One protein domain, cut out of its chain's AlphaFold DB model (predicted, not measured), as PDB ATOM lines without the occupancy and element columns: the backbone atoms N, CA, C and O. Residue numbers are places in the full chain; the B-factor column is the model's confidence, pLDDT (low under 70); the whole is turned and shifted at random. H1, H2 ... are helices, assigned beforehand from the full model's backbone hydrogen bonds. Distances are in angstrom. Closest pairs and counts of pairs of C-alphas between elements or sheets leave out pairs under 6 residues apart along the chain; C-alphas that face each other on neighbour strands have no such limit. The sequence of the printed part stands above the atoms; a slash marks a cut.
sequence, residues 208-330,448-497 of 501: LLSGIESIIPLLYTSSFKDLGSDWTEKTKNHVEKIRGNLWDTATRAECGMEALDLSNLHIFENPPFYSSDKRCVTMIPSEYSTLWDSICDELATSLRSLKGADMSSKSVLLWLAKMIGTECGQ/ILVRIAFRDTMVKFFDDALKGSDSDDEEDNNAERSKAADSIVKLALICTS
ATOM      1  N   LEU A 208     -60.097 -45.621 -19.873       94.44
ATOM      2  CA  LEU A 208     -58.678 -45.575 -19.536       94.44
ATOM      3  C   LEU A 208     -57.910 -44.554 -20.378       94.44
ATOM      4  O   LEU A 208     -57.297 -43.661 -19.805       94.44
ATOM      5  N   LEU A 209     -57.947 -44.649 -21.707       93.50
ATOM      6  CA  LEU A 209     -57.179 -43.767 -22.591       93.50
ATOM      7  C   LEU A 209     -57.674 -42.320 -22.488       93.50
ATOM      8  O   LEU A 209     -56.862 -41.422 -22.270       93.50
ATOM      9  N   SER A 210     -58.993 -42.101 -22.524       90.38
ATOM     10  CA  SER A 210     -59.583 -40.772 -22.294       90.38
ATOM     11  C   SER A 210     -59.230 -40.205 -20.908       90.38
ATOM     12  O   SER A 210     -58.890 -39.026 -20.762       90.38
ATOM     13  N   GLY A 211     -59.237 -41.054 -19.874       92.19
ATOM     14  CA  GLY A 211     -58.837 -40.674 -18.520       92.19
ATOM     15  C   GLY A 211     -57.357 -40.304 -18.419       92.19
ATOM     16  O   GLY A 211     -57.027 -39.277 -17.830       92.19
ATOM     17  N   ILE A 212     -56.471 -41.094 -19.035       93.88
ATOM     18  CA  ILE A 212     -55.029 -40.825 -19.097       93.88
ATOM     19  C   ILE A 212     -54.783 -39.478 -19.780       93.88
ATOM     20  O   ILE A 212     -54.091 -38.625 -19.231       93.88
ATOM     21  N   GLU A 213     -55.392 -39.239 -20.940       90.62
ATOM     22  CA  GLU A 213     -55.228 -37.980 -21.673       90.62
ATOM     23  C   GLU A 213     -55.737 -36.756 -20.910       90.62
ATOM     24  O   GLU A 213     -55.187 -35.658 -21.065       90.62
ATOM     25  N   SER A 214     -56.748 -36.962 -20.066       88.94
ATOM     26  CA  SER A 214     -57.285 -35.947 -19.162       88.94
ATOM     27  C   SER A 214     -56.305 -35.612 -18.032       88.94
ATOM     28  O   SER A 214     -56.195 -34.445 -17.664       88.94
ATOM     29  N   ILE A 215     -55.557 -36.592 -17.506       91.94
ATOM     30  CA  ILE A 215     -54.589 -36.375 -16.415       91.94
ATOM     31  C   ILE A 215     -53.171 -36.039 -16.890       91.94
ATOM     32  O   ILE A 215     -52.388 -35.553 -16.079       91.94
ATOM     33  N   ILE A 216     -52.825 -36.230 -18.173       90.88
ATOM     34  CA  ILE A 216     -51.512 -35.838 -18.729       90.88
ATOM     35  C   ILE A 216     -51.121 -34.407 -18.311       90.88
ATOM     36  O   ILE A 216     -50.032 -34.241 -17.766       90.88
ATOM     37  N   PRO A 217     -51.977 -33.377 -18.460       87.69
ATOM     38  CA  PRO A 217     -51.632 -32.021 -18.038       87.69
ATOM     39  C   PRO A 217     -51.325 -31.898 -16.533       87.69
ATOM     40  O   PRO A 217     -50.563 -31.027 -16.126       87.69
ATOM     41  N   LEU A 218     -51.901 -32.758 -15.690       87.56
ATOM     42  CA  LEU A 218     -51.659 -32.764 -14.244       87.56
ATOM     43  C   LEU A 218     -50.346 -33.465 -13.882       87.56
ATOM     44  O   LEU A 218     -49.653 -33.027 -12.964       87.56
ATOM     45  N   LEU A 219     -49.983 -34.516 -14.627       88.62
ATOM     46  CA  LEU A 219     -48.730 -35.253 -14.448       88.62
ATOM     47  C   LEU A 219     -47.495 -34.381 -14.709       88.62
ATOM     48  O   LEU A 219     -46.433 -34.660 -14.151       88.62
ATOM     49  N   TYR A 220     -47.631 -33.315 -15.504       83.75
ATOM     50  CA  TYR A 220     -46.533 -32.426 -15.866       83.75
ATOM     51  C   TYR A 220     -46.842 -30.981 -15.472       83.75
ATOM     52  O   TYR A 220     -47.602 -30.285 -16.135       83.75
ATOM     53  N   THR A 221     -46.242 -30.517 -14.376       68.38
ATOM     54  CA  THR A 221     -46.501 -29.180 -13.812       68.38
ATOM     55  C   THR A 221     -45.459 -28.127 -14.191       68.38
ATOM     56  O   THR A 221     -45.656 -26.949 -13.906       68.38
ATOM     57  N   SER A 222     -44.327 -28.540 -14.762       63.59
ATOM     58  CA  SER A 222     -43.194 -27.660 -15.068       63.59
ATOM     59  C   SER A 222     -43.306 -27.121 -16.490       63.59
ATOM     60  O   SER A 222     -43.630 -27.870 -17.414       63.59
ATOM     61  N   SER A 223     -43.016 -25.833 -16.682       54.94
ATOM     62  CA  SER A 223     -43.062 -25.219 -18.010       54.94
ATOM     63  C   SER A 223     -42.002 -25.837 -18.931       54.94
ATOM     64  O   SER A 223     -40.934 -26.256 -18.480       54.94
ATOM     65  N   PHE A 224     -42.249 -25.840 -20.247       55.97
ATOM     66  CA  PHE A 224     -41.271 -26.304 -21.246       55.97
ATOM     67  C   PHE A 224     -39.907 -25.596 -21.118       55.97
ATOM     68  O   PHE A 224     -38.875 -26.149 -21.494       55.97
ATOM     69  N   LYS A 225     -39.888 -24.379 -20.552       55.72
ATOM     70  CA  LYS A 225     -38.672 -23.589 -20.326       55.72
ATOM     71  C   LYS A 225     -37.788 -24.167 -19.221       55.72
ATOM     72  O   LYS A 225     -36.572 -24.136 -19.369       55.72
ATOM     73  N   ASP A 226     -38.382 -24.743 -18.177       54.66
ATOM     74  CA  ASP A 226     -37.647 -25.338 -17.052       54.66
ATOM     75  C   ASP A 226     -37.073 -26.717 -17.406       54.66
ATOM     76  O   ASP A 226     -36.089 -27.160 -16.824       54.66
ATOM     77  N   LEU A 227     -37.654 -27.377 -18.413       55.19
ATOM     78  CA  LEU A 227     -37.159 -28.630 -18.991       55.19
ATOM     79  C   LEU A 227     -36.005 -28.412 -19.992       55.19
ATOM     80  O   LEU A 227     -35.315 -29.358 -20.368       55.19
ATOM     81  N   GLY A 228     -35.776 -27.173 -20.439       47.16
ATOM     82  CA  GLY A 228     -34.899 -26.846 -21.565       47.16
ATOM     83  C   GLY A 228     -33.408 -27.169 -21.385       47.16
ATOM     84  O   GLY A 228     -32.704 -27.240 -22.397       47.16
ATOM     85  N   SER A 229     -32.912 -27.389 -20.162       51.22
ATOM     86  CA  SER A 229     -31.512 -27.783 -19.921       51.22
ATOM     87  C   SER A 229     -31.262 -29.288 -20.042       51.22
ATOM     88  O   SER A 229     -30.156 -29.672 -20.413       51.22
ATOM     89  N   ASP A 230     -32.279 -30.121 -19.799       49.94
ATOM     90  CA  ASP A 230     -32.101 -31.569 -19.579       49.94
ATOM     91  C   ASP A 230     -32.541 -32.430 -20.770       49.94
ATOM     92  O   ASP A 230     -32.320 -33.642 -20.805       49.94
ATOM     93  N   TRP A 231     -33.142 -31.820 -21.793       57.97
ATOM     94  CA  TRP A 231     -33.441 -32.532 -23.031       57.97
ATOM     95  C   TRP A 231     -32.144 -32.779 -23.778       57.97
ATOM     96  O   TRP A 231     -31.469 -31.830 -24.187       57.97
ATOM     97  N   THR A 232     -31.836 -34.055 -24.020       57.94
ATOM     98  CA  THR A 232     -30.750 -34.407 -24.932       57.94
ATOM     99  C   THR A 232     -30.976 -33.693 -26.266       57.94
ATOM    100  O   THR A 232     -32.111 -33.549 -26.732       57.94
ATOM    101  N   GLU A 233     -29.905 -33.235 -26.905       62.34
ATOM    102  CA  GLU A 233     -29.981 -32.572 -28.213       62.34
ATOM    103  C   GLU A 233     -30.679 -33.458 -29.259       62.34
ATOM    104  O   GLU A 233     -31.406 -32.979 -30.126       62.34
ATOM    105  N   LYS A 234     -30.576 -34.781 -29.082       58.22
ATOM    106  CA  LYS A 234     -31.331 -35.792 -29.825       58.22
ATOM    107  C   LYS A 234     -32.842 -35.618 -29.663       58.22
ATOM    108  O   LYS A 234     -33.554 -35.660 -30.660       58.22
ATOM    109  N   THR A 235     -33.328 -35.391 -28.445       59.84
ATOM    110  CA  THR A 235     -34.749 -35.170 -28.182       59.84
ATOM    111  C   THR A 235     -35.232 -33.852 -28.782       59.84
ATOM    112  O   THR A 235     -36.264 -33.841 -29.442       59.84
ATOM    113  N   LYS A 236     -34.472 -32.757 -28.639       64.88
ATOM    114  CA  LYS A 236     -34.817 -31.455 -29.247       64.88
ATOM    115  C   LYS A 236     -34.894 -31.537 -30.772       64.88
ATOM    116  O   LYS A 236     -35.914 -31.167 -31.341       64.88
ATOM    117  N   ASN A 237     -33.887 -32.131 -31.414       64.38
ATOM    118  CA  ASN A 237     -33.876 -32.359 -32.863       64.38
ATOM    119  C   ASN A 237     -35.044 -33.248 -33.314       64.38
ATOM    120  O   ASN A 237     -35.609 -33.050 -34.390       64.38
ATOM    121  N   HIS A 238     -35.427 -34.230 -32.494       59.78
ATOM    122  CA  HIS A 238     -36.575 -35.084 -32.771       59.78
ATOM    123  C   HIS A 238     -37.895 -34.308 -32.668       59.78
ATOM    124  O   HIS A 238     -38.719 -34.401 -33.572       59.78
ATOM    125  N   VAL A 239     -38.065 -33.479 -31.632       63.81
ATOM    126  CA  VAL A 239     -39.231 -32.597 -31.471       63.81
ATOM    127  C   VAL A 239     -39.326 -31.579 -32.588       63.81
ATOM    128  O   VAL A 239     -40.414 -31.373 -33.102       63.81
ATOM    129  N   GLU A 240     -38.228 -30.951 -32.996       66.00
ATOM    130  CA  GLU A 240     -38.237 -29.991 -34.103       66.00
ATOM    131  C   GLU A 240     -38.591 -30.664 -35.436       66.00
ATOM    132  O   GLU A 240     -39.380 -30.127 -36.215       66.00
ATOM    133  N   LYS A 241     -38.098 -31.889 -35.666       64.00
ATOM    134  CA  LYS A 241     -38.459 -32.697 -36.839       64.00
ATOM    135  C   LYS A 241     -39.929 -33.130 -36.825       64.00
ATOM    136  O   LYS A 241     -40.559 -33.154 -37.884       64.00
ATOM    137  N   ILE A 242     -40.458 -33.456 -35.643       59.75
ATOM    138  CA  ILE A 242     -41.878 -33.748 -35.419       59.75
ATOM    139  C   ILE A 242     -42.701 -32.474 -35.638       59.75
ATOM    140  O   ILE A 242     -43.632 -32.508 -36.427       59.75
ATOM    141  N   ARG A 243     -42.315 -31.329 -35.059       60.00
ATOM    142  CA  ARG A 243     -43.019 -30.037 -35.162       60.00
ATOM    143  C   ARG A 243     -43.283 -29.596 -36.599       60.00
ATOM    144  O   ARG A 243     -44.356 -29.074 -36.877       60.00
ATOM    145  N   GLY A 244     -42.341 -29.837 -37.510       51.75
ATOM    146  CA  GLY A 244     -42.514 -29.538 -38.936       51.75
ATOM    147  C   GLY A 244     -43.424 -30.510 -39.705       51.75
ATOM    148  O   GLY A 244     -43.842 -30.180 -40.809       51.75
ATOM    149  N   ASN A 245     -43.725 -31.690 -39.149       51.22
ATOM    150  CA  ASN A 245     -44.452 -32.795 -39.793       51.22
ATOM    151  C   ASN A 245     -45.449 -33.465 -38.831       51.22
ATOM    152  O   ASN A 245     -45.604 -34.688 -38.862       51.22
ATOM    153  N   LEU A 246     -46.076 -32.680 -37.951       52.31
ATOM    154  CA  LEU A 246     -46.950 -33.135 -36.867       52.31
ATOM    155  C   LEU A 246     -48.282 -33.655 -37.421       52.31
ATOM    156  O   LEU A 246     -49.337 -33.055 -37.261       52.31
ATOM    157  N   TRP A 247     -48.209 -34.774 -38.126       56.69
ATOM    158  CA  TRP A 247     -49.355 -35.625 -38.355       56.69
ATOM    159  C   TRP A 247     -49.638 -36.254 -37.001       56.69
ATOM    160  O   TRP A 247     -48.731 -36.843 -36.402       56.69
ATOM    161  N   ASP A 248     -50.855 -36.085 -36.495       75.94
ATOM    162  CA  ASP A 248     -51.258 -36.840 -35.320       75.94
ATOM    163  C   ASP A 248     -51.077 -38.348 -35.586       75.94
ATOM    164  O   ASP A 248     -51.046 -38.823 -36.731       75.94
ATOM    165  N   THR A 249     -50.872 -39.108 -34.509       81.56
ATOM    166  CA  THR A 249     -50.646 -40.554 -34.587       81.56
ATOM    167  C   THR A 249     -51.759 -41.246 -35.377       81.56
ATOM    168  O   THR A 249     -51.476 -42.188 -36.119       81.56
ATOM    169  N   ALA A 250     -53.000 -40.755 -35.279       84.81
ATOM    170  CA  ALA A 250     -54.156 -41.267 -36.010       84.81
ATOM    171  C   ALA A 250     -53.977 -41.152 -37.529       84.81
ATOM    172  O   ALA A 250     -54.048 -42.162 -38.221       84.81
ATOM    173  N   THR A 251     -53.622 -39.976 -38.042       85.25
ATOM    174  CA  THR A 251     -53.413 -39.733 -39.475       85.25
ATOM    175  C   THR A 251     -52.272 -40.598 -40.011       85.25
ATOM    176  O   THR A 251     -52.372 -41.195 -41.085       85.25
ATOM    177  N   ARG A 252     -51.174 -40.724 -39.248       89.12
ATOM    178  CA  ARG A 252     -50.072 -41.643 -39.591       89.12
ATOM    179  C   ARG A 252     -50.571 -43.081 -39.662       89.12
ATOM    180  O   ARG A 252     -50.204 -43.812 -40.584       89.12
ATOM    181  N   ALA A 253     -51.390 -43.482 -38.692       88.44
ATOM    182  CA  ALA A 253     -51.899 -44.835 -38.612       88.44
ATOM    183  C   ALA A 253     -52.833 -45.177 -39.779       88.44
ATOM    184  O   ALA A 253     -52.654 -46.223 -40.404       88.44
ATOM    185  N   GLU A 254     -53.746 -44.265 -40.116       87.50
ATOM    186  CA  GLU A 254     -54.670 -44.349 -41.255       87.50
ATOM    187  C   GLU A 254     -53.928 -44.420 -42.595       87.50
ATOM    188  O   GLU A 254     -54.324 -45.152 -43.499       87.50
ATOM    189  N   CYS A 255     -52.791 -43.728 -42.704       88.50
ATOM    190  CA  CYS A 255     -51.925 -43.775 -43.884       88.50
ATOM    191  C   CYS A 255     -50.976 -44.987 -43.912       88.50
ATOM    192  O   CYS A 255     -50.102 -45.057 -44.776       88.50
ATOM    193  N   GLY A 256     -51.095 -45.924 -42.962       88.50
ATOM    194  CA  GLY A 256     -50.238 -47.111 -42.886       88.50
ATOM    195  C   GLY A 256     -48.771 -46.805 -42.561       88.50
ATOM    196  O   GLY A 256     -47.898 -47.632 -42.816       88.50
ATOM    197  N   MET A 257     -48.476 -45.624 -42.015       89.94
ATOM    198  CA  MET A 257     -47.120 -45.238 -41.627       89.94
ATOM    199  C   MET A 257     -46.733 -45.895 -40.300       89.94
ATOM    200  O   MET A 257     -47.572 -46.081 -39.415       89.94
ATOM    201  N   GLU A 258     -45.447 -46.202 -40.126       89.25
ATOM    202  CA  GLU A 258     -44.918 -46.718 -38.859       89.25
ATOM    203  C   GLU A 258     -45.021 -45.669 -37.739       89.25
ATOM    204  O   GLU A 258     -44.769 -44.477 -37.956       89.25
ATOM    205  N   ALA A 259     -45.383 -46.109 -36.534       88.38
ATOM    206  CA  ALA A 259     -45.329 -45.272 -35.338       88.38
ATOM    207  C   ALA A 259     -43.879 -45.080 -34.868       88.38
ATOM    208  O   ALA A 259     -43.023 -45.941 -35.090       88.38
ATOM    209  N   LEU A 260     -43.589 -43.945 -34.233       84.88
ATOM    210  CA  LEU A 260     -42.256 -43.668 -33.710       84.88
ATOM    211  C   LEU A 260     -42.026 -44.436 -32.401       84.88
ATOM    212  O   LEU A 260     -42.878 -44.463 -31.517       84.88
ATOM    213  N   ASP A 261     -40.842 -45.024 -32.230       83.69
ATOM    214  CA  ASP A 261     -40.457 -45.550 -30.920       83.69
ATOM    215  C   ASP A 261     -39.988 -44.407 -30.016       83.69
ATOM    216  O   ASP A 261     -38.841 -43.953 -30.071       83.69
ATOM    217  N   LEU A 262     -40.919 -43.932 -29.192       83.94
ATOM    218  CA  LEU A 262     -40.698 -42.873 -28.213       83.94
ATOM    219  C   LEU A 262     -40.614 -43.403 -26.779       83.94
ATOM    220  O   LEU A 262     -40.573 -42.609 -25.848       83.94
ATOM    221  N   SER A 263     -40.520 -44.723 -26.579       81.00
ATOM    222  CA  SER A 263     -40.530 -45.340 -25.241       81.00
ATOM    223  C   SER A 263     -39.378 -44.897 -24.334       81.00
ATOM    224  O   SER A 263     -39.518 -44.863 -23.114       81.00
ATOM    225  N   ASN A 264     -38.255 -44.497 -24.934       78.25
ATOM    226  CA  ASN A 264     -37.064 -44.007 -24.237       78.25
ATOM    227  C   ASN A 264     -37.070 -42.488 -24.004       78.25
ATOM    228  O   ASN A 264     -36.044 -41.914 -23.634       78.25
ATOM    229  N   LEU A 265     -38.188 -41.805 -24.259       76.00
ATOM    230  CA  LEU A 265     -38.292 -40.373 -24.022       76.00
ATOM    231  C   LEU A 265     -38.252 -40.089 -22.513       76.00
ATOM    232  O   LEU A 265     -39.105 -40.535 -21.746       76.00
ATOM    233  N   HIS A 266     -37.244 -39.324 -22.095       73.19
ATOM    234  CA  HIS A 266     -37.045 -38.930 -20.704       73.19
ATOM    235  C   HIS A 266     -38.043 -37.838 -20.300       73.19
ATOM    236  O   HIS A 266     -37.753 -36.646 -20.396       73.19
ATOM    237  N   ILE A 267     -39.234 -38.253 -19.875       72.62
ATOM    238  CA  ILE A 267     -40.247 -37.373 -19.291       72.62
ATOM    239  C   ILE A 267     -40.534 -37.843 -17.871       72.62
ATOM    240  O   ILE A 267     -40.717 -39.038 -17.640       72.62
ATOM    241  N   PHE A 268     -40.572 -36.905 -16.927       74.38
ATOM    242  CA  PHE A 268     -40.848 -37.203 -15.525       74.38
ATOM    243  C   PHE A 268     -42.209 -36.705 -15.116       74.38
ATOM    244  O   PHE A 268     -42.500 -35.510 -15.202       74.38
ATOM    245  N   GLU A 269     -43.003 -37.622 -14.588       76.94
ATOM    246  CA  GLU A 269     -44.214 -37.290 -13.873       76.94
ATOM    247  C   GLU A 269     -43.839 -36.608 -12.544       76.94
ATOM    248  O   GLU A 269     -42.965 -37.073 -11.803       76.94
ATOM    249  N   ASN A 270     -44.485 -35.481 -12.238       77.56
ATOM    250  CA  ASN A 270     -44.209 -34.684 -11.040       77.56
ATOM    251  C   ASN A 270     -45.468 -34.426 -10.181       77.56
ATOM    252  O   ASN A 270     -45.869 -33.275 -10.005       77.56
ATOM    253  N   PRO A 271     -46.113 -35.474  -9.638       70.19
ATOM    254  CA  PRO A 271     -47.135 -35.324  -8.602       70.19
ATOM    255  C   PRO A 271     -46.515 -34.801  -7.286       70.19
ATOM    256  O   PRO A 271     -45.313 -34.985  -7.060       70.19
ATOM    257  N   PRO A 272     -47.308 -34.192  -6.383       70.62
ATOM    258  CA  PRO A 272     -48.764 -34.326  -6.288       70.62
ATOM    259  C   PRO A 272     -49.584 -33.170  -6.884       70.62
ATOM    260  O   PRO A 272     -49.198 -32.004  -6.850       70.62
ATOM    261  N   PHE A 273     -50.776 -33.523  -7.363       81.94
ATOM    262  CA  PHE A 273     -51.868 -32.624  -7.740       81.94
ATOM    263  C   PHE A 273     -53.124 -33.075  -6.980       81.94
ATOM    264  O   PHE A 273     -53.866 -33.957  -7.404       81.94
ATOM    265  N   TYR A 274     -53.314 -32.515  -5.789       84.25
ATOM    266  CA  TYR A 274     -54.412 -32.897  -4.902       84.25
ATOM    267  C   TYR A 274     -55.770 -32.425  -5.433       84.25
ATOM    268  O   TYR A 274     -55.857 -31.482  -6.216       84.25
ATOM    269  N   SER A 275     -56.847 -33.036  -4.952       79.38
ATOM    270  CA  SER A 275     -58.236 -32.715  -5.283       79.38
ATOM    271  C   SER A 275     -58.596 -31.246  -5.010       79.38
ATOM    272  O   SER A 275     -59.446 -30.673  -5.690       79.38
ATOM    273  N   SER A 276     -57.896 -30.604  -4.068       79.62
ATOM    274  CA  SER A 276     -58.001 -29.171  -3.761       79.62
ATOM    275  C   SER A 276     -57.336 -28.249  -4.790       79.62
ATOM    276  O   SER A 276     -57.509 -27.030  -4.730       79.62
ATOM    277  N   ASP A 277     -56.526 -28.788  -5.700       83.19
ATOM    278  CA  ASP A 277     -55.900 -28.018  -6.767       83.19
ATOM    279  C   ASP A 277     -56.981 -27.486  -7.713       83.19
ATOM    280  O   ASP A 277     -57.806 -28.241  -8.224       83.19
ATOM    281  N   LYS A 278     -56.961 -26.178  -7.993       83.88
ATOM    282  CA  LYS A 278     -57.926 -25.526  -8.895       83.88
ATOM    283  C   LYS A 278     -57.992 -26.187 -10.274       83.88
ATOM    284  O   LYS A 278     -59.033 -26.119 -10.918       83.88
ATOM    285  N   ARG A 279     -56.902 -26.828 -10.706       79.75
ATOM    286  CA  ARG A 279     -56.804 -27.590 -11.958       79.75
ATOM    287  C   ARG A 279     -57.634 -28.879 -11.939       79.75
ATOM    288  O   ARG A 279     -58.025 -29.357 -12.993       79.75
ATOM    289  N   CYS A 280     -57.906 -29.420 -10.753       80.81
ATOM    290  CA  CYS A 280     -58.550 -30.713 -10.536       80.81
ATOM    291  C   CYS A 280     -60.044 -30.609 -10.172       80.81
ATOM    292  O   CYS A 280     -60.803 -31.540 -10.444       80.81
ATOM    293  N   VAL A 281     -60.481 -29.483  -9.586       77.12
ATOM    294  CA  VAL A 281     -61.831 -29.305  -9.000       77.12
ATOM    295  C   VAL A 281     -62.976 -29.630  -9.969       77.12
ATOM    296  O   VAL A 281     -64.015 -30.129  -9.546       77.12
ATOM    297  N   THR A 282     -62.820 -29.361 -11.265       79.44
ATOM    298  CA  THR A 282     -63.866 -29.627 -12.269       79.44
ATOM    299  C   THR A 282     -63.826 -31.044 -12.840       79.44
ATOM    300  O   THR A 282     -64.810 -31.482 -13.432       79.44
ATOM    301  N   MET A 283     -62.712 -31.760 -12.673       82.19
ATOM    302  CA  MET A 283     -62.501 -33.089 -13.253       82.19
ATOM    303  C   MET A 283     -62.911 -34.218 -12.314       82.19
ATOM    304  O   MET A 283     -63.353 -35.271 -12.769       82.19
ATOM    305  N   ILE A 284     -62.719 -34.024 -11.009       86.81
ATOM    306  CA  ILE A 284     -62.860 -35.088 -10.017       86.81
ATOM    307  C   ILE A 284     -64.242 -34.981  -9.376       86.81
ATOM    308  O   ILE A 284     -64.546 -33.964  -8.748       86.81
ATOM    309  N   PRO A 285     -65.095 -36.015  -9.477       89.38
ATOM    310  CA  PRO A 285     -66.329 -36.037  -8.707       89.38
ATOM    311  C   PRO A 285     -66.021 -35.969  -7.208       89.38
ATOM    312  O   PRO A 285     -65.143 -36.677  -6.715       89.38
ATOM    313  N   SER A 286     -66.746 -35.119  -6.479       90.56
ATOM    314  CA  SER A 286     -66.497 -34.832  -5.060       90.56
ATOM    315  C   SER A 286     -66.425 -36.085  -4.184       90.56
ATOM    316  O   SER A 286     -65.619 -36.149  -3.258       90.56
ATOM    317  N   GLU A 287     -67.222 -37.099  -4.514       94.06
ATOM    318  CA  GLU A 287     -67.284 -38.398  -3.851       94.06
ATOM    319  C   GLU A 287     -65.981 -39.214  -3.952       94.06
ATOM    320  O   GLU A 287     -65.765 -40.108  -3.139       94.06
ATOM    321  N   TYR A 288     -65.092 -38.889  -4.897       94.50
ATOM    322  CA  TYR A 288     -63.792 -39.545  -5.079       94.50
ATOM    323  C   TYR A 288     -62.601 -38.702  -4.611       94.50
ATOM    324  O   TYR A 288     -61.470 -39.155  -4.746       94.50
ATOM    325  N   SER A 289     -62.816 -37.511  -4.047       93.38
ATOM    326  CA  SER A 289     -61.736 -36.591  -3.638       93.38
ATOM    327  C   SER A 289     -60.732 -37.225  -2.663       93.38
ATOM    328  O   SER A 289     -59.534 -37.233  -2.929       93.38
ATOM    329  N   THR A 290     -61.209 -37.847  -1.582       95.00
ATOM    330  CA  THR A 290     -60.340 -38.530  -0.606       95.00
ATOM    331  C   THR A 290     -59.577 -39.703  -1.223       95.00
ATOM    332  O   THR A 290     -58.401 -39.903  -0.929       95.00
ATOM    333  N   LEU A 291     -60.236 -40.480  -2.090       95.12
ATOM    334  CA  LEU A 291     -59.597 -41.597  -2.786       95.12
ATOM    335  C   LEU A 291     -58.519 -41.094  -3.755       95.12
ATOM    336  O   LEU A 291     -57.430 -41.654  -3.796       95.12
ATOM    337  N   TRP A 292     -58.812 -40.026  -4.499       94.62
ATOM    338  CA  TRP A 292     -57.874 -39.368  -5.403       94.62
ATOM    339  C   TRP A 292     -56.604 -38.929  -4.677       94.62
ATOM    340  O   TRP A 292     -55.511 -39.300  -5.097       94.62
ATOM    341  N   ASP A 293     -56.746 -38.208  -3.562       94.69
ATOM    342  CA  ASP A 293     -55.607 -37.705  -2.787       94.69
ATOM    343  C   ASP A 293     -54.720 -38.848  -2.278       94.69
ATOM    344  O   ASP A 293     -53.500 -38.800  -2.432       94.69
ATOM    345  N   SER A 294     -55.339 -39.927  -1.783       95.62
ATOM    346  CA  SER A 294     -54.622 -41.143  -1.381       95.62
ATOM    347  C   SER A 294     -53.832 -41.760  -2.540       95.62
ATOM    348  O   SER A 294     -52.688 -42.171  -2.359       95.62
ATOM    349  N   ILE A 295     -54.411 -41.821  -3.744       95.31
ATOM    350  CA  ILE A 295     -53.726 -42.371  -4.925       95.31
ATOM    351  C   ILE A 295     -52.594 -41.441  -5.388       95.31
ATOM    352  O   ILE A 295     -51.546 -41.917  -5.824       95.31
ATOM    353  N   CYS A 296     -52.761 -40.120  -5.285       94.38
ATOM    354  CA  CYS A 296     -51.683 -39.170  -5.564       94.38
ATOM    355  C   CYS A 296     -50.491 -39.360  -4.615       94.38
ATOM    356  O   CYS A 296     -49.345 -39.294  -5.066       94.38
ATOM    357  N   ASP A 297     -50.744 -39.634  -3.333       94.31
ATOM    358  CA  ASP A 297     -49.694 -39.930  -2.353       94.31
ATOM    359  C   ASP A 297     -48.985 -41.267  -2.643       94.31
ATOM    360  O   ASP A 297     -47.750 -41.342  -2.556       94.31
ATOM    361  N   GLU A 298     -49.738 -42.302  -3.044       94.62
ATOM    362  CA  GLU A 298     -49.196 -43.583  -3.533       94.62
ATOM    363  C   GLU A 298     -48.273 -43.355  -4.740       94.62
ATOM    364  O   GLU A 298     -47.098 -43.737  -4.712       94.62
ATOM    365  N   LEU A 299     -48.765 -42.649  -5.764       93.69
ATOM    366  CA  LEU A 299     -48.013 -42.345  -6.980       93.69
ATOM    367  C   LEU A 299     -46.729 -41.566  -6.671       93.69
ATOM    368  O   LEU A 299     -45.650 -41.930  -7.143       93.69
ATOM    369  N   ALA A 300     -46.819 -40.512  -5.857       92.00
ATOM    370  CA  ALA A 300     -45.665 -39.708  -5.473       92.00
ATOM    371  C   ALA A 300     -44.615 -40.540  -4.719       92.00
ATOM    372  O   ALA A 300     -43.411 -40.326  -4.881       92.00
ATOM    373  N   THR A 301     -45.054 -41.507  -3.912       93.31
ATOM    374  CA  THR A 301     -44.160 -42.417  -3.186       93.31
ATOM    375  C   THR A 301     -43.432 -43.367  -4.133       93.31
ATOM    376  O   THR A 301     -42.201 -43.431  -4.074       93.31
ATOM    377  N   SER A 302     -44.140 -44.023  -5.057       92.44
ATOM    378  CA  SER A 302     -43.505 -44.908  -6.043       92.44
ATOM    379  C   SER A 302     -42.559 -44.150  -6.982       92.44
ATOM    380  O   SER A 302     -41.448 -44.616  -7.237       92.44
ATOM    381  N   LEU A 303     -42.910 -42.935  -7.420       89.94
ATOM    382  CA  LEU A 303     -42.024 -42.111  -8.254       89.94
ATOM    383  C   LEU A 303     -40.748 -41.670  -7.520       89.94
ATOM    384  O   LEU A 303     -39.669 -41.665  -8.113       89.94
ATOM    385  N   ARG A 304     -40.827 -41.339  -6.222       89.44
ATOM    386  CA  ARG A 304     -39.629 -41.067  -5.402       89.44
ATOM    387  C   ARG A 304     -38.729 -42.296  -5.291       89.44
ATOM    388  O   ARG A 304     -37.513 -42.152  -5.392       89.44
ATOM    389  N   SER A 305     -39.317 -43.481  -5.123       89.50
ATOM    390  CA  SER A 305     -38.568 -44.741  -5.073       89.50
ATOM    391  C   SER A 305     -37.818 -45.007  -6.383       89.50
ATOM    392  O   SER A 305     -36.637 -45.344  -6.366       89.50
ATOM    393  N   LEU A 306     -38.464 -44.762  -7.528       88.06
ATOM    394  CA  LEU A 306     -37.845 -44.924  -8.849       88.06
ATOM    395  C   LEU A 306     -36.675 -43.957  -9.087       88.06
ATOM    396  O   LEU A 306     -35.678 -44.350  -9.690       88.06
ATOM    397  N   LYS A 307     -36.753 -42.722  -8.570       82.94
ATOM    398  CA  LYS A 307     -35.651 -41.746  -8.668       82.94
ATOM    399  C   LYS A 307     -34.382 -42.194  -7.935       82.94
ATOM    400  O   LYS A 307     -33.291 -41.846  -8.366       82.94
ATOM    401  N   GLY A 308     -34.507 -42.960  -6.850       76.56
ATOM    402  CA  GLY A 308     -33.357 -43.457  -6.085       76.56
ATOM    403  C   GLY A 308     -32.615 -44.633  -6.730       76.56
ATOM    404  O   GLY A 308     -31.515 -44.955  -6.292       76.56
ATOM    405  N   ALA A 309     -33.197 -45.275  -7.747       69.81
ATOM    406  CA  ALA A 309     -32.735 -46.556  -8.286       69.81
ATOM    407  C   ALA A 309     -31.967 -46.459  -9.624       69.81
ATOM    408  O   ALA A 309     -31.901 -47.454 -10.335       69.81
ATOM    409  N   ASP A 310     -31.465 -45.279 -10.019       68.88
ATOM    410  CA  ASP A 310     -30.890 -44.993 -11.363       68.88
ATOM    411  C   ASP A 310     -31.875 -45.209 -12.542       68.88
ATOM    412  O   ASP A 310     -31.580 -44.995 -13.712       68.88
ATOM    413  N   MET A 311     -33.132 -45.532 -12.223       60.72
ATOM    414  CA  MET A 311     -34.269 -45.559 -13.147       60.72
ATOM    415  C   MET A 311     -34.913 -44.180 -13.289       60.72
ATOM    416  O   MET A 311     -36.001 -44.050 -13.859       60.72
ATOM    417  N   SER A 312     -34.232 -43.145 -12.795       59.84
ATOM    418  CA  SER A 312     -34.646 -41.749 -12.783       59.84
ATOM    419  C   SER A 312     -34.662 -41.133 -14.176       59.84
ATOM    420  O   SER A 312     -34.429 -39.941 -14.283       59.84
ATOM    421  N   SER A 313     -34.874 -41.914 -15.238       62.91
ATOM    422  CA  SER A 313     -34.921 -41.456 -16.626       62.91
ATOM    423  C   SER A 313     -36.087 -42.038 -17.432       62.91
ATOM    424  O   SER A 313     -36.474 -41.448 -18.436       62.91
ATOM    425  N   LYS A 314     -36.715 -43.141 -17.006       81.44
ATOM    426  CA  LYS A 314     -37.770 -43.803 -17.794       81.44
ATOM    427  C   LYS A 314     -39.169 -43.365 -17.320       81.44
ATOM    428  O   LYS A 314     -39.472 -43.484 -16.135       81.44
ATOM    429  N   SER A 315     -40.015 -42.890 -18.241       89.69
ATOM    430  CA  SER A 315     -41.400 -42.467 -17.953       89.69
ATOM    431  C   SER A 315     -42.290 -43.655 -17.571       89.69
ATOM    432  O   SER A 315     -42.297 -44.686 -18.251       89.69
ATOM    433  N   VAL A 316     -43.088 -43.499 -16.510       92.62
ATOM    434  CA  VAL A 316     -44.102 -44.491 -16.115       92.62
ATOM    435  C   VAL A 316     -45.253 -44.508 -17.122       92.62
ATOM    436  O   VAL A 316     -45.746 -45.581 -17.471       92.62
ATOM    437  N   LEU A 317     -45.657 -43.337 -17.620       94.31
ATOM    438  CA  LEU A 317     -46.718 -43.190 -18.614       94.31
ATOM    439  C   LEU A 317     -46.388 -43.919 -19.924       94.31
ATOM    440  O   LEU A 317     -47.232 -44.643 -20.451       94.31
ATOM    441  N   LEU A 318     -45.170 -43.757 -20.446       93.44
ATOM    442  CA  LEU A 318     -44.764 -44.412 -21.696       93.44
ATOM    443  C   LEU A 318     -44.563 -45.918 -21.521       93.44
ATOM    444  O   LEU A 318     -44.877 -46.688 -22.424       93.44
ATOM    445  N   TRP A 319     -44.122 -46.359 -20.342       93.19
ATOM    446  CA  TRP A 319     -44.111 -47.782 -20.022       93.19
ATOM    447  C   TRP A 319     -45.530 -48.367 -19.961       93.19
ATOM    448  O   TRP A 319     -45.776 -49.427 -20.527       93.19
ATOM    449  N   LEU A 320     -46.492 -47.660 -19.353       94.38
ATOM    450  CA  LEU A 320     -47.900 -48.072 -19.376       94.38
ATOM    451  C   LEU A 320     -48.441 -48.140 -20.817       94.38
ATOM    452  O   LEU A 320     -49.137 -49.092 -21.158       94.38
ATOM    453  N   ALA A 321     -48.077 -47.180 -21.675       95.69
ATOM    454  CA  ALA A 321     -48.422 -47.191 -23.099       95.69
ATOM    455  C   ALA A 321     -47.863 -48.424 -23.827       95.69
ATOM    456  O   ALA A 321     -48.598 -49.079 -24.567       95.69
ATOM    457  N   LYS A 322     -46.589 -48.765 -23.572       94.56
ATOM    458  CA  LYS A 322     -45.945 -49.996 -24.057       94.56
ATOM    459  C   LYS A 322     -46.759 -51.221 -23.641       94.56
ATOM    460  O   LYS A 322     -47.146 -51.992 -24.511       94.56
ATOM    461  N   MET A 323     -47.086 -51.358 -22.354       94.00
ATOM    462  CA  MET A 323     -47.851 -52.506 -21.844       94.00
ATOM    463  C   MET A 323     -49.230 -52.627 -22.501       94.00
ATOM    464  O   MET A 323     -49.584 -53.697 -22.985       94.00
ATOM    465  N   ILE A 324     -49.988 -51.528 -22.579       96.06
ATOM    466  CA  ILE A 324     -51.305 -51.504 -23.237       96.06
ATOM    467  C   ILE A 324     -51.187 -51.933 -24.706       96.06
ATOM    468  O   ILE A 324     -51.955 -52.784 -25.162       96.06
ATOM    469  N   GLY A 325     -50.224 -51.359 -25.435       96.62
ATOM    470  CA  GLY A 325     -49.950 -51.686 -26.832       96.62
ATOM    471  C   GLY A 325     -49.619 -53.165 -27.021       96.62
ATOM    472  O   GLY A 325     -50.280 -53.848 -27.804       96.62
ATOM    473  N   THR A 326     -48.654 -53.674 -26.249       95.88
ATOM    474  CA  THR A 326     -48.245 -55.082 -26.262       95.88
ATOM    475  C   THR A 326     -49.424 -56.010 -25.993       95.88
ATOM    476  O   THR A 326     -49.653 -56.931 -26.775       95.88
ATOM    477  N   GLU A 327     -50.218 -55.754 -24.949       96.19
ATOM    478  CA  GLU A 327     -51.348 -56.618 -24.601       96.19
ATOM    479  C   GLU A 327     -52.401 -56.671 -25.717       96.19
ATOM    480  O   GLU A 327     -52.904 -57.742 -26.064       96.19
ATOM    481  N   CYS A 328     -52.705 -55.527 -26.334       97.31
ATOM    482  CA  CYS A 328     -53.625 -55.466 -27.468       97.31
ATOM    483  C   CYS A 328     -53.084 -56.234 -28.682       97.31
ATOM    484  O   CYS A 328     -53.813 -57.010 -29.304       97.31
ATOM    485  N   GLY A 329     -51.795 -56.066 -29.000       97.19
ATOM    486  CA  GLY A 329     -51.158 -56.753 -30.123       97.19
ATOM    487  C   GLY A 329     -51.086 -58.266 -29.918       97.19
ATOM    488  O   GLY A 329     -51.334 -59.023 -30.855       97.19
ATOM    489  N   GLN A 330     -50.838 -58.720 -28.685       97.25
ATOM    490  CA  GLN A 330     -50.850 -60.136 -28.307       97.25
ATOM    491  C   GLN A 330     -52.235 -60.773 -28.498       97.25
ATOM    492  O   GLN A 330     -52.327 -61.862 -29.071       97.25
ATOM    493  N   ILE A 448     -48.915 -31.709 -26.381       82.50
ATOM    494  CA  ILE A 448     -49.096 -32.335 -27.701       82.50
ATOM    495  C   ILE A 448     -48.022 -33.405 -27.931       82.50
ATOM    496  O   ILE A 448     -48.346 -34.535 -28.292       82.50
ATOM    497  N   LEU A 449     -46.757 -33.083 -27.664       82.50
ATOM    498  CA  LEU A 449     -45.661 -34.033 -27.812       82.50
ATOM    499  C   LEU A 449     -45.799 -35.240 -26.876       82.50
ATOM    500  O   LEU A 449     -45.584 -36.364 -27.319       82.50
ATOM    501  N   VAL A 450     -46.163 -35.035 -25.606       87.12
ATOM    502  CA  VAL A 450     -46.382 -36.141 -24.660       87.12
ATOM    503  C   VAL A 450     -47.509 -37.052 -25.142       87.12
ATOM    504  O   VAL A 450     -47.375 -38.272 -25.076       87.12
ATOM    505  N   ARG A 451     -48.607 -36.484 -25.656       88.56
ATOM    506  CA  ARG A 451     -49.729 -37.261 -26.207       88.56
ATOM    507  C   ARG A 451     -49.307 -38.095 -27.410       88.56
ATOM    508  O   ARG A 451     -49.659 -39.268 -27.480       88.56
ATOM    509  N   ILE A 452     -48.514 -37.523 -28.310       86.75
ATOM    510  CA  ILE A 452     -47.970 -38.255 -29.457       86.75
ATOM    511  C   ILE A 452     -47.007 -39.334 -29.001       86.75
ATOM    512  O   ILE A 452     -47.139 -40.458 -29.452       86.75
ATOM    513  N   ALA A 453     -46.102 -39.046 -28.064       89.12
ATOM    514  CA  ALA A 453     -45.223 -40.063 -27.497       89.12
ATOM    515  C   ALA A 453     -46.020 -41.220 -26.892       89.12
ATOM    516  O   ALA A 453     -45.738 -42.376 -27.182       89.12
ATOM    517  N   PHE A 454     -47.064 -40.913 -26.126       93.00
ATOM    518  CA  PHE A 454     -47.953 -41.912 -25.550       93.00
ATOM    519  C   PHE A 454     -48.634 -42.779 -26.625       93.00
ATOM    520  O   PHE A 454     -48.559 -44.008 -26.566       93.00
ATOM    521  N   ARG A 455     -49.262 -42.158 -27.631       93.38
ATOM    522  CA  ARG A 455     -49.992 -42.865 -28.696       93.38
ATOM    523  C   ARG A 455     -49.054 -43.631 -29.636       93.38
ATOM    524  O   ARG A 455     -49.319 -44.796 -29.919       93.38
ATOM    525  N   ASP A 456     -47.945 -43.033 -30.064       92.06
ATOM    526  CA  ASP A 456     -46.944 -43.673 -30.925       92.06
ATOM    527  C   ASP A 456     -46.286 -44.863 -30.223       92.06
ATOM    528  O   ASP A 456     -46.192 -45.933 -30.821       92.06
ATOM    529  N   THR A 457     -45.895 -44.728 -28.947       93.62
ATOM    530  CA  THR A 457     -45.370 -45.858 -28.168       93.62
ATOM    531  C   THR A 457     -46.395 -46.989 -28.108       93.62
ATOM    532  O   THR A 457     -46.061 -48.133 -28.410       93.62
ATOM    533  N   MET A 458     -47.657 -46.693 -27.799       95.44
ATOM    534  CA  MET A 458     -48.703 -47.715 -27.752       95.44
ATOM    535  C   MET A 458     -48.910 -48.415 -29.107       95.44
ATOM    536  O   MET A 458     -48.957 -49.642 -29.157       95.44
ATOM    537  N   VAL A 459     -48.980 -47.668 -30.215       96.06
ATOM    538  CA  VAL A 459     -49.133 -48.237 -31.569       96.06
ATOM    539  C   VAL A 459     -47.901 -49.045 -31.982       96.06
ATOM    540  O   VAL A 459     -48.040 -50.129 -32.541       96.06
ATOM    541  N   LYS A 460     -46.692 -48.567 -31.671       95.06
ATOM    542  CA  LYS A 460     -45.442 -49.274 -31.968       95.06
ATOM    543  C   LYS A 460     -45.402 -50.641 -31.291       95.06
ATOM    544  O   LYS A 460     -45.139 -51.641 -31.956       95.06
ATOM    545  N   PHE A 461     -45.692 -50.695 -29.992       95.94
ATOM    546  CA  PHE A 461     -45.671 -51.952 -29.242       95.94
ATOM    547  C   PHE A 461     -46.861 -52.861 -29.565       95.94
ATOM    548  O   PHE A 461     -46.722 -54.080 -29.479       95.94
ATOM    549  N   PHE A 462     -47.990 -52.301 -30.017       97.00
ATOM    550  CA  PHE A 462     -49.048 -53.077 -30.667       97.00
ATOM    551  C   PHE A 462     -48.546 -53.749 -31.948       97.00
ATOM    552  O   PHE A 462     -48.707 -54.959 -32.093       97.00
ATOM    553  N   ASP A 463     -47.907 -52.998 -32.850       96.69
ATOM    554  CA  ASP A 463     -47.399 -53.517 -34.124       96.69
ATOM    555  C   ASP A 463     -46.330 -54.606 -33.902       96.69
ATOM    556  O   ASP A 463     -46.333 -55.631 -34.590       96.69
ATOM    557  N   ASP A 464     -45.435 -54.418 -32.927       95.94
ATOM    558  CA  ASP A 464     -44.407 -55.403 -32.567       95.94
ATOM    559  C   ASP A 464     -45.022 -56.679 -31.981       95.94
ATOM    560  O   ASP A 464     -44.727 -57.791 -32.431       95.94
ATOM    561  N   ALA A 465     -45.925 -56.536 -31.009       96.44
ATOM    562  CA  ALA A 465     -46.615 -57.676 -30.429       96.44
ATOM    563  C   ALA A 465     -47.474 -58.391 -31.478       96.44
ATOM    564  O   ALA A 465     -47.451 -59.613 -31.556       96.44
ATOM    565  N   LEU A 466     -48.153 -57.688 -32.382       96.88
ATOM    566  CA  LEU A 466     -48.903 -58.329 -33.464       96.88
ATOM    567  C   LEU A 466     -48.002 -59.209 -34.356       96.88
ATOM    568  O   LEU A 466     -48.422 -60.279 -34.807       96.88
ATOM    569  N   LYS A 467     -46.751 -58.786 -34.581       96.56
ATOM    570  CA  LYS A 467     -45.743 -59.503 -35.382       96.56
ATOM    571  C   LYS A 467     -45.051 -60.651 -34.640       96.56
ATOM    572  O   LYS A 467     -44.400 -61.462 -35.296       96.56
ATOM    573  N   GLY A 468     -45.201 -60.765 -33.319       95.81
ATOM    574  CA  GLY A 468     -44.458 -61.760 -32.531       95.81
ATOM    575  C   GLY A 468     -43.069 -61.300 -32.094       95.81
ATOM    576  O   GLY A 468     -42.224 -62.143 -31.818       95.81
ATOM    577  N   SER A 469     -42.815 -59.991 -32.105       92.50
ATOM    578  CA  SER A 469     -41.548 -59.377 -31.698       92.50
ATOM    579  C   SER A 469     -41.683 -58.599 -30.387       92.50
ATOM    580  O   SER A 469     -41.060 -57.554 -30.218       92.50
ATOM    581  N   ASP A 470     -42.529 -59.076 -29.477       81.75
ATOM    582  CA  ASP A 470     -42.584 -58.614 -28.094       81.75
ATOM    583  C   ASP A 470     -41.234 -58.890 -27.415       81.75
ATOM    584  O   ASP A 470     -40.802 -60.036 -27.319       81.75
ATOM    585  N   SER A 471     -40.524 -57.828 -27.015       71.56
ATOM    586  CA  SER A 471     -39.254 -57.964 -26.307       71.56
ATOM    587  C   SER A 471     -39.511 -58.367 -24.855       71.56
ATOM    588  O   SER A 471     -40.129 -57.618 -24.095       71.56
ATOM    589  N   ASP A 472     -38.996 -59.533 -24.462       64.94
ATOM    590  CA  ASP A 472     -38.882 -59.965 -23.063       64.94
ATOM    591  C   ASP A 472     -37.751 -59.183 -22.371       64.94
ATOM    592  O   ASP A 472     -36.785 -59.754 -21.861       64.94
ATOM    593  N   ASP A 473     -37.820 -57.852 -22.403       69.00
ATOM    594  CA  ASP A 473     -36.847 -57.021 -21.708       69.00
ATOM    595  C   ASP A 473     -37.075 -57.198 -20.200       69.00
ATOM    596  O   ASP A 473     -37.884 -56.499 -19.592       69.00
ATOM    597  N   GLU A 474     -36.357 -58.143 -19.579       61.56
ATOM    598  CA  GLU A 474     -36.383 -58.392 -18.126       61.56
ATOM    599  C   GLU A 474     -36.160 -57.101 -17.315       61.56
ATOM    600  O   GLU A 474     -36.661 -56.957 -16.198       61.56
ATOM    601  N   GLU A 475     -35.465 -56.124 -17.909       63.09
ATOM    602  CA  GLU A 475     -35.209 -54.791 -17.359       63.09
ATOM    603  C   GLU A 475     -36.490 -53.962 -17.101       63.09
ATOM    604  O   GLU A 475     -36.456 -52.969 -16.367       63.09
ATOM    605  N   ASP A 476     -37.635 -54.368 -17.661       66.69
ATOM    606  CA  ASP A 476     -38.921 -53.690 -17.490       66.69
ATOM    607  C   ASP A 476     -39.783 -54.224 -16.340       66.69
ATOM    608  O   ASP A 476     -40.782 -53.583 -15.992       66.69
ATOM    609  N   ASN A 477     -39.396 -55.324 -15.684       72.50
ATOM    610  CA  ASN A 477     -40.180 -55.909 -14.592       72.50
ATOM    611  C   ASN A 477     -39.879 -55.251 -13.229       72.50
ATOM    612  O   ASN A 477     -39.447 -55.883 -12.264       72.50
ATOM    613  N   ASN A 478     -40.078 -53.932 -13.151       85.88
ATOM    614  CA  ASN A 478     -39.897 -53.158 -11.926       85.88
ATOM    615  C   ASN A 478     -41.230 -53.022 -11.168       85.88
ATOM    616  O   ASN A 478     -42.136 -52.301 -11.597       85.88
ATOM    617  N   ALA A 479     -41.332 -53.668 -10.003       89.38
ATOM    618  CA  ALA A 479     -42.537 -53.648  -9.172       89.38
ATOM    619  C   ALA A 479     -42.990 -52.227  -8.780       89.38
ATOM    620  O   ALA A 479     -44.188 -51.953  -8.754       89.38
ATOM    621  N   GLU A 480     -42.061 -51.299  -8.525       90.50
ATOM    622  CA  GLU A 480     -42.402 -49.906  -8.198       90.50
ATOM    623  C   GLU A 480     -42.935 -49.137  -9.408       90.50
ATOM    624  O   GLU A 480     -43.858 -48.333  -9.268       90.50
ATOM    625  N   ARG A 481     -42.433 -49.423 -10.616       90.50
ATOM    626  CA  ARG A 481     -43.007 -48.862 -11.848       90.50
ATOM    627  C   ARG A 481     -44.424 -49.375 -12.079       90.50
ATOM    628  O   ARG A 481     -45.306 -48.584 -12.407       90.50
ATOM    629  N   SER A 482     -44.656 -50.665 -11.847       91.12
ATOM    630  CA  SER A 482     -45.988 -51.265 -11.947       91.12
ATOM    631  C   SER A 482     -46.988 -50.617 -10.975       91.12
ATOM    632  O   SER A 482     -48.090 -50.263 -11.394       91.12
ATOM    633  N   LYS A 483     -46.577 -50.364  -9.720       92.25
ATOM    634  CA  LYS A 483     -47.384 -49.643  -8.712       92.25
ATOM    635  C   LYS A 483     -47.666 -48.186  -9.093       92.25
ATOM    636  O   LYS A 483     -48.776 -47.686  -8.895       92.25
ATOM    637  N   ALA A 484     -46.676 -47.486  -9.650       93.12
ATOM    638  CA  ALA A 484     -46.875 -46.128 -10.148       93.12
ATOM    639  C   ALA A 484     -47.892 -46.114 -11.303       93.12
ATOM    640  O   ALA A 484     -48.819 -45.306 -11.312       93.12
ATOM    641  N   ALA A 485     -47.781 -47.057 -12.238       93.81
ATOM    642  CA  ALA A 485     -48.725 -47.186 -13.340       93.81
ATOM    643  C   ALA A 485     -50.134 -47.583 -12.869       93.81
ATOM    644  O   ALA A 485     -51.107 -47.026 -13.371       93.81
ATOM    645  N   ASP A 486     -50.265 -48.449 -11.854       93.62
ATOM    646  CA  ASP A 486     -51.549 -48.721 -11.185       93.62
ATOM    647  C   ASP A 486     -52.205 -47.437 -10.687       93.62
ATOM    648  O   ASP A 486     -53.406 -47.231 -10.857       93.62
ATOM    649  N   SER A 487     -51.413 -46.559 -10.078       94.62
ATOM    650  CA  SER A 487     -51.910 -45.285  -9.567       94.62
ATOM    651  C   SER A 487     -52.388 -44.381 -10.709       94.62
ATOM    652  O   SER A 487     -53.481 -43.826 -10.621       94.62
ATOM    653  N   ILE A 488     -51.648 -44.308 -11.823       95.19
ATOM    654  CA  ILE A 488     -52.072 -43.588 -13.040       95.19
ATOM    655  C   ILE A 488     -53.389 -44.158 -13.589       95.19
ATOM    656  O   ILE A 488     -54.308 -43.392 -13.878       95.19
ATOM    657  N   VAL A 489     -53.518 -45.487 -13.681       95.25
ATOM    658  CA  VAL A 489     -54.751 -46.159 -14.127       95.25
ATOM    659  C   VAL A 489     -55.926 -45.803 -13.216       95.25
ATOM    660  O   VAL A 489     -56.981 -45.408 -13.707       95.25
ATOM    661  N   LYS A 490     -55.764 -45.890 -11.888       94.56
ATOM    662  CA  LYS A 490     -56.831 -45.547 -10.932       94.56
ATOM    663  C   LYS A 490     -57.266 -44.081 -11.070       94.56
ATOM    664  O   LYS A 490     -58.468 -43.821 -11.110       94.56
ATOM    665  N   LEU A 491     -56.321 -43.142 -11.181       94.38
ATOM    666  CA  LEU A 491     -56.616 -41.717 -11.390       94.38
ATOM    667  C   LEU A 491     -57.387 -41.500 -12.701       94.38
ATOM    668  O   LEU A 491     -58.437 -40.858 -12.698       94.38
ATOM    669  N   ALA A 492     -56.928 -42.105 -13.800       93.94
ATOM    670  CA  ALA A 492     -57.596 -42.034 -15.098       93.94
ATOM    671  C   ALA A 492     -59.050 -42.536 -15.033       93.94
ATOM    672  O   ALA A 492     -59.960 -41.876 -15.538       93.94
ATOM    673  N   LEU A 493     -59.291 -43.661 -14.351       93.94
ATOM    674  CA  LEU A 493     -60.636 -44.222 -14.183       93.94
ATOM    675  C   LEU A 493     -61.555 -43.363 -13.300       93.94
ATOM    676  O   LEU A 493     -62.772 -43.382 -13.496       93.94
ATOM    677  N   ILE A 494     -61.015 -42.599 -12.343       93.38
ATOM    678  CA  ILE A 494     -61.810 -41.639 -11.557       93.38
ATOM    679  C   ILE A 494     -62.306 -40.503 -12.460       93.38
ATOM    680  O   ILE A 494     -63.497 -40.171 -12.410       93.38
ATOM    681  N   CYS A 495     -61.439 -39.961 -13.325       90.62
ATOM    682  CA  CYS A 495     -61.791 -38.889 -14.266       90.62
ATOM    683  C   CYS A 495     -62.915 -39.284 -15.234       90.62
ATOM    684  O   CYS A 495     -63.706 -38.439 -15.644       90.62
ATOM    685  N   THR A 496     -63.026 -40.570 -15.568       90.94
ATOM    686  CA  THR A 496     -64.036 -41.098 -16.499       90.94
ATOM    687  C   THR A 496     -65.149 -41.885 -15.804       90.94
ATOM    688  O   THR A 496     -65.980 -42.517 -16.454       90.94
ATOM    689  N   SER A 497     -65.234 -41.818 -14.473       87.62
ATOM    690  CA  SER A 497     -66.176 -42.615 -13.670       87.62
ATOM    691  C   SER A 497     -67.653 -42.405 -14.031       87.62
ATOM    692  O   SER A 497     -68.442 -43.351 -13.917       87.62
TER     693      SER A 497
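Overview. This is residues 208 to 330 and 448 to 497 of the 501 residues of the protein "Hypothetical protein" of Aplanochytrium stocchinoi (UniProt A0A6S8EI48). Two pairs of helices, H4 beside H7 and H5 beside H6, stand crosswise, with the first residues of H5 packing on H7; H1 crosses H7. The short H2 and H3 lie at the H6 side, and a long loop, residues 255 to 285, runs from H3 to H4. The printed part has 173 residues with seven named helices, H1 to H7 in order, and no named strand: all helix. It is compact, with a radius of gyration of the C-alphas of 16.3 A and spans of 43 by 37 by 34 A.

Arrangement. H1, residues 208 to 219, touches residues 488 to 495 of H7, residues 479 to 495, about perpendicular at 77 degrees; the closest C-alphas, Gly 211 and Ala 492, are 3.9 A apart. H2, residues 233 to 243, is close to but not clearly touching H6, residues 448 to 467, with C-alphas Val 239 and Leu 449 closest at 7.5 A. H3, residues 249 to 254, only just touches H6, with 3 pairs of C-alphas within 8 A, the closest Thr 249 and Asp 456 at 6.1 A. H4, residues 286 to 307, touches H7 at a shallow tilt of 24 degrees, opposite ways; C-alphas Leu 299 and Ala 484 are closest at 5.1 A. H5, residues 316 to 330, touches H6 at a shallow tilt of 31 degrees, the same way; C-alphas Gly 325 and Phe 462 are closest at 4.2 A. Every O i to N i+4 pair is within hydrogen-bond range in H2, H3, H5, H6 and H7, against 6 of 8 in H1 and 16 of 18 in H4.

Along the chain. H1 begins at C-alpha 208 (-58.678, -45.575, -19.536), and H7 ends at C-alpha 495 (-61.791, -38.889, -14.266). H4 measures 31.8 A, H6 28.4 A and H7 24.8 A.

Size, cuts and confidence. Residues 331 to 447 are not printed; C-alphas 330 and 448 are 27.9 A apart across this cut. Links H1 to H2, H3 to H4 and H6 to H7 are long. The model's pLDDT is under 70 in residues 221 to 247, 309 to 313 and 472 to 476.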